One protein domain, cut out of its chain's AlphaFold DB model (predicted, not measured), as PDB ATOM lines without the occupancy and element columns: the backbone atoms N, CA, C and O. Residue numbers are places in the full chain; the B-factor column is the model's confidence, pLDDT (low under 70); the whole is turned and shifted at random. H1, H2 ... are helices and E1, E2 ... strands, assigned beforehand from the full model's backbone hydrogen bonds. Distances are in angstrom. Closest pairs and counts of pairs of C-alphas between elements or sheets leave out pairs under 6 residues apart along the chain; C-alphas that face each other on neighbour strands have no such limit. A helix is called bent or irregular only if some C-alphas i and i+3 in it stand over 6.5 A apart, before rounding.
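What this domain is: This is residues 36 to 96 of the 96 residues of an uncharacterized protein of Desulfonatronospira thiodismutans ASO3-1 (UniProt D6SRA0). A short two-stranded hairpin, E1 and E2, makes the middle of an elongated body, with the helices H1 and H2 towards one end and the helix H3 at the other. H1 and H2 meet at a corner, and the hairpin stands between them and H3. The printed part has 61 residues with three named helices and two named strands, in the order H1, H2, E1, E2, H3; the sheet has the order E1, E2 and is antiparallel, and the class is mixed, helices and strands. The whole is only just compact, close to loose, with a radius of gyration of the C-alphas of 12.3 A, and spans 33 by 21 by 20 A.

How they stand to each other: H1, residues 43 to 48, and H2, residues 50 to 63, only just touch, with 3 pairs of C-alphas within 8 A, and touch only at the corner by their link. H2 touches H1 with residues 52 to 53 alone; the closest C-alphas of the two helices are those of Phe 46 and Leu 52, 5.5 A apart. Their lines stand at a steep tilt of 42 degrees, opposite ways. E1, residues 66 to 69, and E2, residues 72 to 76, form a hairpin of antiparallel strands, with 149 degrees between their directions. N 67 and O 75 are within hydrogen-bond range at 2.9 A, and so are N 72 and O 69 at 3.0 A. The closest C-alphas of H2 and E2 are those of Gly 63 and Gln 76, 5.9 A apart. For H3, residues 82 to 92, and E1 they are those of Ile 69 and Tyr 92, 6.4 A apart; for H3 and E2, those of Cys 74 and Ala 88, 7.2 A apart. H1 is apart from E1, E2 and H3, and H2 is apart from H3. In H1 and H3 every O i to N i+4 pair is within hydrogen-bond range; in H2 it is 7 of 10.

Where its parts are: Residues 36 to 42 come before H1, which begins at C-alpha 43 (31.250, 4.792, 50.814) and is 8.8 A long. H2 is 14.2 A long and irregular, with C-alphas 58 and 61 being 9.6 A apart. E1 is 10.3 A long, starting at C-alpha 66 (36.094, -6.303, 44.249), and E2 is 11.4 A long. H3 is 15.0 A long and ends at C-alpha 92 (28.721, -19.562, 41.816).

The domain as a whole: The two C-alphas farthest apart are those of Gln 57 and Phe 96, 35.3 A. The printed part has no cut, and the four links between named elements are tight. Its mean pLDDT is 84.6; residues 94 to 96, which end at the chain's last residue, are under 70 in this model.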
ATOM      1  N   VAL A  36      26.821  -2.012  40.681       86.25
ATOM      2  CA  VAL A  36      28.175  -1.449  40.664       86.25
ATOM      3  C   VAL A  36      28.244  -0.284  41.639       86.25
ATOM      4  O   VAL A  36      27.541   0.714  41.492       86.25
ATOM      5  N   TYR A  37      29.132  -0.394  42.626       87.25
ATOM      6  CA  TYR A  37      29.353   0.646  43.623       87.25
ATOM      7  C   TYR A  37      30.725   1.284  43.432       87.25
ATOM      8  O   TYR A  37      31.760   0.646  43.599       87.25
ATOM      9  N   ALA A  38      30.744   2.579  43.127       85.38
ATOM     10  CA  ALA A  38      31.973   3.367  43.138       85.38
ATOM     11  C   ALA A  38      32.307   3.845  44.564       85.38
ATOM     12  O   ALA A  38      31.446   4.421  45.234       85.38
ATOM     13  N   LEU A  39      33.554   3.650  45.020       83.44
ATOM     14  CA  LEU A  39      33.998   3.975  46.389       83.44
ATOM     15  C   LEU A  39      33.752   5.443  46.776       83.44
ATOM     16  O   LEU A  39      33.385   5.734  47.912       83.44
ATOM     17  N   ASN A  40      33.949   6.368  45.837       82.69
ATOM     18  CA  ASN A  40      33.761   7.806  46.041       82.69
ATOM     19  C   ASN A  40      32.287   8.223  46.185       82.69
ATOM     20  O   ASN A  40      32.022   9.264  46.775       82.69
ATOM     21  N   MET A  41      31.349   7.438  45.652       80.56
ATOM     22  CA  MET A  41      29.913   7.743  45.680       80.56
ATOM     23  C   MET A  41      29.157   6.922  46.729       80.56
ATOM     24  O   MET A  41      28.197   7.405  47.318       80.56
ATOM     25  N   HIS A  42      29.606   5.696  47.003       87.38
ATOM     26  CA  HIS A  42      28.861   4.709  47.785       87.38
ATOM     27  C   HIS A  42      29.632   4.233  49.016       87.38
ATOM     28  O   HIS A  42      29.543   3.067  49.390       87.38
ATOM     29  N   LEU A  43      30.390   5.122  49.667       83.94
ATOM     30  CA  LEU A  43      31.250   4.792  50.814       83.94
ATOM     31  C   LEU A  43      30.531   3.958  51.895       83.94
ATOM     32  O   LEU A  43      31.134   3.078  52.503       83.94
ATOM     33  N   GLN A  44      29.241   4.219  52.123       85.62
ATOM     34  CA  GLN A  44      28.439   3.485  53.099       85.62
ATOM     35  C   GLN A  44      28.342   1.987  52.772       85.62
ATOM     36  O   GLN A  44      28.509   1.178  53.674       85.62
ATOM     37  N   GLN A  45      28.190   1.607  51.500       85.44
ATOM     38  CA  GLN A  45      28.131   0.199  51.079       85.44
ATOM     39  C   GLN A  45      29.434  -0.548  51.392       85.44
ATOM     40  O   GLN A  45      29.416  -1.690  51.846       85.44
ATOM     41  N   PHE A  46      30.575   0.130  51.238       84.50
ATOM     42  CA  PHE A  46      31.888  -0.427  51.574       84.50
ATOM     43  C   PHE A  46      32.114  -0.559  53.084       84.50
ATOM     44  O   PHE A  46      32.853  -1.443  53.509       84.50
ATOM     45  N   ARG A  47      31.497   0.305  53.900       83.00
ATOM     46  CA  ARG A  47      31.572   0.229  55.370       83.00
ATOM     47  C   ARG A  47      30.614  -0.799  55.959       83.00
ATOM     48  O   ARG A  47      30.954  -1.425  56.954       83.00
ATOM     49  N   SER A  48      29.436  -0.965  55.360       85.38
ATOM     50  CA  SER A  48      28.408  -1.888  55.848       85.38
ATOM     51  C   SER A  48      28.767  -3.359  55.633       85.38
ATOM     52  O   SER A  48      28.195  -4.219  56.296       85.38
ATOM     53  N   ARG A  49      29.716  -3.665  54.738       84.81
ATOM     54  CA  ARG A  49      30.215  -5.027  54.517       84.81
ATOM     55  C   ARG A  49      31.562  -5.247  55.212       84.81
ATOM     56  O   ARG A  49      32.552  -4.646  54.789       84.81
ATOM     57  N   PRO A  50      31.647  -6.136  56.219       85.12
ATOM     58  CA  PRO A  50      32.887  -6.362  56.962       85.12
ATOM     59  C   PRO A  50      34.023  -6.890  56.073       85.12
ATOM     60  O   PRO A  50      35.171  -6.501  56.264       85.12
ATOM     61  N   GLU A  51      33.715  -7.698  55.056       86.25
ATOM     62  CA  GLU A  51      34.705  -8.202  54.093       86.25
ATOM     63  C   GLU A  51      35.339  -7.072  53.272       86.25
ATOM     64  O   GLU A  51      36.563  -6.977  53.169       86.25
ATOM     65  N   LEU A  52      34.518  -6.151  52.753       86.12
ATOM     66  CA  LEU A  52      34.998  -4.969  52.034       86.12
ATOM     67  C   LEU A  52      35.798  -4.041  52.950       86.12
ATOM     68  O   LEU A  52      36.851  -3.538  52.550       86.12
ATOM     69  N   ALA A  53      35.338  -3.847  54.186       85.12
ATOM     70  CA  ALA A  53      36.058  -3.063  55.181       85.12
ATOM     71  C   ALA A  53      37.425  -3.682  55.512       85.12
ATOM     72  O   ALA A  53      38.400  -2.945  55.654       85.12
ATOM     73  N   GLY A  54      37.519  -5.012  55.597       85.75
ATOM     74  CA  GLY A  54      38.772  -5.737  55.802       85.75
ATOM     75  C   GLY A  54      39.733  -5.594  54.620       85.75
ATOM     76  O   GLY A  54      40.914  -5.307  54.819       85.75
ATOM     77  N   ILE A  55      39.234  -5.717  53.388       87.50
ATOM     78  CA  ILE A  55      40.034  -5.509  52.170       87.50
ATOM     79  C   ILE A  55      40.588  -4.082  52.128       87.50
ATOM     80  O   ILE A  55      41.785  -3.887  51.913       87.50
ATOM     81  N   LEU A  56      39.742  -3.082  52.381       85.81
ATOM     82  CA  LEU A  56      40.149  -1.679  52.366       85.81
ATOM     83  C   LEU A  56      41.126  -1.338  53.496       85.81
ATOM     84  O   LEU A  56      42.040  -0.548  53.270       85.81
ATOM     85  N   GLN A  57      40.969  -1.922  54.686       85.94
ATOM     86  CA  GLN A  57      41.895  -1.697  55.800       85.94
ATOM     87  C   GLN A  57      43.274  -2.315  55.546       85.94
ATOM     88  O   GLN A  57      44.282  -1.672  55.823       85.94
ATOM     89  N   ASN A  58      43.331  -3.530  54.991       85.81
ATOM     90  CA  ASN A  58      44.595  -4.243  54.791       85.81
ATOM     91  C   ASN A  58      45.321  -3.848  53.495       85.81
ATOM     92  O   ASN A  58      46.544  -3.752  53.473       85.81
ATOM     93  N   GLN A  59      44.582  -3.641  52.403       85.38
ATOM     94  CA  GLN A  59      45.148  -3.454  51.060       85.38
ATOM     95  C   GLN A  59      44.878  -2.056  50.481       85.38
ATOM     96  O   GLN A  59      45.433  -1.681  49.440       85.38
ATOM     97  N   GLY A  60      44.031  -1.256  51.132       83.19
ATOM     98  CA  GLY A  60      43.633   0.057  50.635       83.19
ATOM     99  C   GLY A  60      42.959  -0.024  49.265       83.19
ATOM    100  O   GLY A  60      42.280  -0.988  48.919       83.19
ATOM    101  N   LYS A  61      43.186   1.001  48.438       81.56
ATOM    102  CA  LYS A  61      42.628   1.075  47.076       81.56
ATOM    103  C   LYS A  61      43.202   0.026  46.116       81.56
ATOM    104  O   LYS A  61      42.609  -0.188  45.067       81.56
ATOM    105  N   LYS A  62      44.328  -0.616  46.453       82.38
ATOM    106  CA  LYS A  62      44.948  -1.656  45.611       82.38
ATOM    107  C   LYS A  62      44.153  -2.961  45.611       82.38
ATOM    108  O   LYS A  62      44.279  -3.734  44.675       82.38
ATOM    109  N   GLY A  63      43.329  -3.182  46.635       82.69
ATOM    110  CA  GLY A  63      42.424  -4.328  46.690       82.69
ATOM    111  C   GLY A  63      41.182  -4.180  45.807       82.69
ATOM    112  O   GLY A  63      40.377  -5.100  45.772       82.69
ATOM    113  N   LEU A  64      40.992  -3.041  45.130       86.31
ATOM    114  CA  LEU A  64      39.871  -2.798  44.217       86.31
ATOM    115  C   LEU A  64      40.291  -3.052  42.755       86.31
ATOM    116  O   LEU A  64      41.446  -2.798  42.420       86.31
ATOM    117  N   PRO A  65      39.364  -3.447  41.861       88.25
ATOM    118  CA  PRO A  65      37.941  -3.708  42.103       88.25
ATOM    119  C   PRO A  65      37.709  -5.000  42.897       88.25
ATOM    120  O   PRO A  65      38.578  -5.862  42.968       88.25
ATOM    121  N   VAL A  66      36.529  -5.113  43.509       90.00
ATOM    122  CA  VAL A  66      36.094  -6.303  44.249       90.00
ATOM    123  C   VAL A  66      34.743  -6.719  43.694       90.00
ATOM    124  O   VAL A  66      33.848  -5.879  43.592       90.00
ATOM    125  N   ILE A  67      34.598  -7.989  43.327       90.31
ATOM    126  CA  ILE A  67      33.384  -8.505  42.691       90.31
ATOM    127  C   ILE A  67      32.860  -9.673  43.508       90.31
ATOM    128  O   ILE A  67      33.583 -10.636  43.780       90.31
ATOM    129  N   PHE A  68      31.586  -9.560  43.871       89.69
ATOM    130  CA  PHE A  68      30.852 -10.582  44.595       89.69
ATOM    131  C   PHE A  68      29.790 -11.201  43.693       89.69
ATOM    132  O   PHE A  68      29.074 -10.475  43.004       89.69
ATOM    133  N   ILE A  69      29.662 -12.522  43.748       89.69
ATOM    134  CA  ILE A  69      28.579 -13.283  43.117       89.69
ATOM    135  C   ILE A  69      27.892 -14.062  44.235       89.69
ATOM    136  O   ILE A  69      28.561 -14.800  44.954       89.69
ATOM    137  N   ASN A  70      26.582 -13.860  44.426       87.25
ATOM    138  CA  ASN A  70      25.807 -14.479  45.514       87.25
ATOM    139  C   ASN A  70      26.487 -14.350  46.892       87.25
ATOM    140  O   ASN A  70      26.743 -15.337  47.577       87.25
ATOM    141  N   ASP A  71      26.844 -13.115  47.266       85.81
ATOM    142  CA  ASP A  71      27.566 -12.772  48.505       85.81
ATOM    143  C   ASP A  71      28.969 -13.386  48.669       85.81
ATOM    144  O   ASP A  71      29.617 -13.159  49.685       85.81
ATOM    145  N   ARG A  72      29.509 -14.082  47.662       88.06
ATOM    146  CA  ARG A  72      30.869 -14.640  47.706       88.06
ATOM    147  C   ARG A  72      31.857 -13.785  46.935       88.06
ATOM    148  O   ARG A  72      31.605 -13.430  45.786       88.06
ATOM    149  N   LEU A  73      33.003 -13.497  47.549       89.19
ATOM    150  CA  LEU A  73      34.122 -12.828  46.893       89.19
ATOM    151  C   LEU A  73      34.714 -13.724  45.791       89.19
ATOM    152  O   LEU A  73      35.303 -14.762  46.092       89.19
ATOM    153  N   CYS A  74      34.586 -13.313  44.527       89.50
ATOM    154  CA  CYS A  74      35.100 -14.063  43.375       89.50
ATOM    155  C   CYS A  74      36.343 -13.421  42.755       89.50
ATOM    156  O   CYS A  74      37.254 -14.133  42.341       89.50
ATOM    157  N   PHE A  75      36.399 -12.086  42.705       90.25
ATOM    158  CA  PHE A  75      37.523 -11.355  42.115       90.25
ATOM    159  C   PHE A  75      37.941 -10.178  42.988       90.25
ATOM    160  O   PHE A  75      37.100  -9.515  43.604       90.25
ATOM    161  N   GLN A  76      39.245  -9.909  43.008       90.88
ATOM    162  CA  GLN A  76      39.857  -8.836  43.781       90.88
ATOM    163  C   GLN A  76      41.079  -8.270  43.046       90.88
ATOM    164  O   GLN A  76      41.893  -9.028  42.525       90.88
ATOM    165  N   GLY A  77      41.235  -6.944  43.049       86.25
ATOM    166  CA  GLY A  77      42.441  -6.245  42.586       86.25
ATOM    167  C   GLY A  77      42.576  -6.098  41.066       86.25
ATOM    168  O   GLY A  77      43.338  -5.250  40.606       86.25
ATOM    169  N   GLU A  78      41.807  -6.850  40.277       86.00
ATOM    170  CA  GLU A  78      41.761  -6.713  38.821       86.00
ATOM    171  C   GLU A  78      40.335  -6.853  38.270       86.00
ATOM    172  O   GLU A  78      39.485  -7.536  38.840       86.00
ATOM    173  N   TYR A  79      40.078  -6.153  37.162       86.50
ATOM    174  CA  TYR A  79      38.844  -6.270  36.393       86.50
ATOM    175  C   TYR A  79      38.868  -7.581  35.598       86.50
ATOM    176  O   TYR A  79      39.724  -7.698  34.722       86.50
ATOM    177  N   PRO A  80      37.963  -8.534  35.872       88.00
ATOM    178  CA  PRO A  80      37.877  -9.757  35.096       88.00
ATOM    179  C   PRO A  80      37.353  -9.469  33.690       88.00
ATOM    180  O   PRO A  80      36.565  -8.541  33.474       88.00
ATOM    181  N   ASP A  81      37.755 -10.310  32.750       87.75
ATOM    182  CA  ASP A  81      37.181 -10.340  31.412       87.75
ATOM    183  C   ASP A  81      35.846 -11.099  31.399       87.75
ATOM    184  O   ASP A  81      35.515 -11.867  32.309       87.75
ATOM    185  N   ARG A  82      35.087 -10.929  30.313       85.25
ATOM    186  CA  ARG A  82      33.780 -11.570  30.115       85.25
ATOM    187  C   ARG A  82      33.815 -13.082  30.377       85.25
ATOM    188  O   ARG A  82      33.005 -13.578  31.148       85.25
ATOM    189  N   ALA A  83      34.782 -13.799  29.802       88.00
ATOM    190  CA  ALA A  83      34.884 -15.251  29.963       88.00
ATOM    191  C   ALA A  83      35.053 -15.679  31.434       88.00
ATOM    192  O   ALA A  83      34.483 -16.682  31.858       88.00
ATOM    193  N   GLN A  84      35.790 -14.895  32.228       89.38
ATOM    194  CA  GLN A  84      35.973 -15.161  33.656       89.38
ATOM    195  C   GLN A  84      34.687 -14.903  34.441       89.38
ATOM    196  O   GLN A  84      34.352 -15.671  35.341       89.38
ATOM    197  N   LEU A  85      33.949 -13.843  34.096       88.19
ATOM    198  CA  LEU A  85      32.648 -13.556  34.694       88.19
ATOM    199  C   LEU A  85      31.625 -14.648  34.369       88.19
ATOM    200  O   LEU A  85      30.925 -15.096  35.270       88.19
ATOM    201  N   GLU A  86      31.570 -15.114  33.120       88.81
ATOM    202  CA  GLU A  86      30.692 -16.216  32.707       88.81
ATOM    203  C   GLU A  86      31.013 -17.514  33.452       88.81
ATOM    204  O   GLU A  86      30.108 -18.189  33.940       88.81
ATOM    205  N   GLU A  87      32.294 -17.872  33.567       89.31
ATOM    206  CA  GLU A  87      32.707 -19.065  34.309       89.31
ATOM    207  C   GLU A  87      32.359 -18.944  35.798       89.31
ATOM    208  O   GLU A  87      31.818 -19.878  36.393       89.31
ATOM    209  N   ALA A  88      32.601 -17.776  36.396       88.88
ATOM    210  CA  ALA A  88      32.256 -17.525  37.786       88.88
ATOM    211  C   ALA A  88      30.736 -17.546  38.012       88.88
ATOM    212  O   ALA A  88      30.282 -18.107  39.005       88.88
ATOM    213  N   LEU A  89      29.935 -17.018  37.084       87.31
ATOM    214  CA  LEU A  89      28.476 -17.109  37.139       87.31
ATOM    215  C   LEU A  89      27.987 -18.552  36.999       87.31
ATOM    216  O   LEU A  89      27.126 -18.959  37.764       87.31
ATOM    217  N   LYS A  90      28.568 -19.365  36.113       85.88
ATOM    218  CA  LYS A  90      28.221 -20.796  36.005       85.88
ATOM    219  C   LYS A  90      28.599 -21.595  37.253       85.88
ATOM    220  O   LYS A  90      27.971 -22.601  37.556       85.88
ATOM    221  N   LYS A  91      29.657 -21.177  37.951       84.62
ATOM    222  CA  LYS A  91      30.197 -21.878  39.123       84.62
ATOM    223  C   LYS A  91      29.553 -21.453  40.442       84.62
ATOM    224  O   LYS A  91      29.456 -22.270  41.354       84.62
ATOM    225  N   TYR A  92      29.196 -20.176  40.571       82.94
ATOM    226  CA  TYR A  92      28.721 -19.562  41.816       82.94
ATOM    227  C   TYR A  92      27.313 -18.971  41.712       82.94
ATOM    228  O   TYR A  92      26.706 -18.692  42.743       82.94
ATOM    229  N   GLY A  93      26.799 -18.767  40.500       72.94
ATOM    230  CA  GLY A  93      25.379 -18.564  40.259       72.94
ATOM    231  C   GLY A  93      24.674 -19.881  40.537       72.94
ATOM    232  O   GLY A  93      24.830 -20.823  39.768       72.94
ATOM    233  N   ASP A  94      23.994 -19.975  41.680       61.97
ATOM    234  CA  ASP A  94      23.124 -21.099  42.021       61.97
ATOM    235  C   ASP A  94      22.271 -21.468  40.799       61.97
ATOM    236  O   ASP A  94      21.455 -20.656  40.376       61.97
ATOM    237  N   ASN A  95      22.549 -22.647  40.221       50.75
ATOM    238  CA  ASN A  95      21.862 -23.316  39.109       50.75
ATOM    239  C   ASN A  95      20.829 -22.455  38.349       50.75
ATOM    240  O   ASN A  95      19.675 -22.359  38.771       50.75
ATOM    241  N   PHE A  96      21.232 -21.908  37.199       50.12
ATOM    242  CA  PHE A  96      20.283 -21.516  36.151       50.12
ATOM    243  C   PHE A  96      19.698 -22.754  35.466       50.12
ATOM    244  O   PHE A  96      20.471 -23.718  35.242       50.12
TER     245      PHE A  96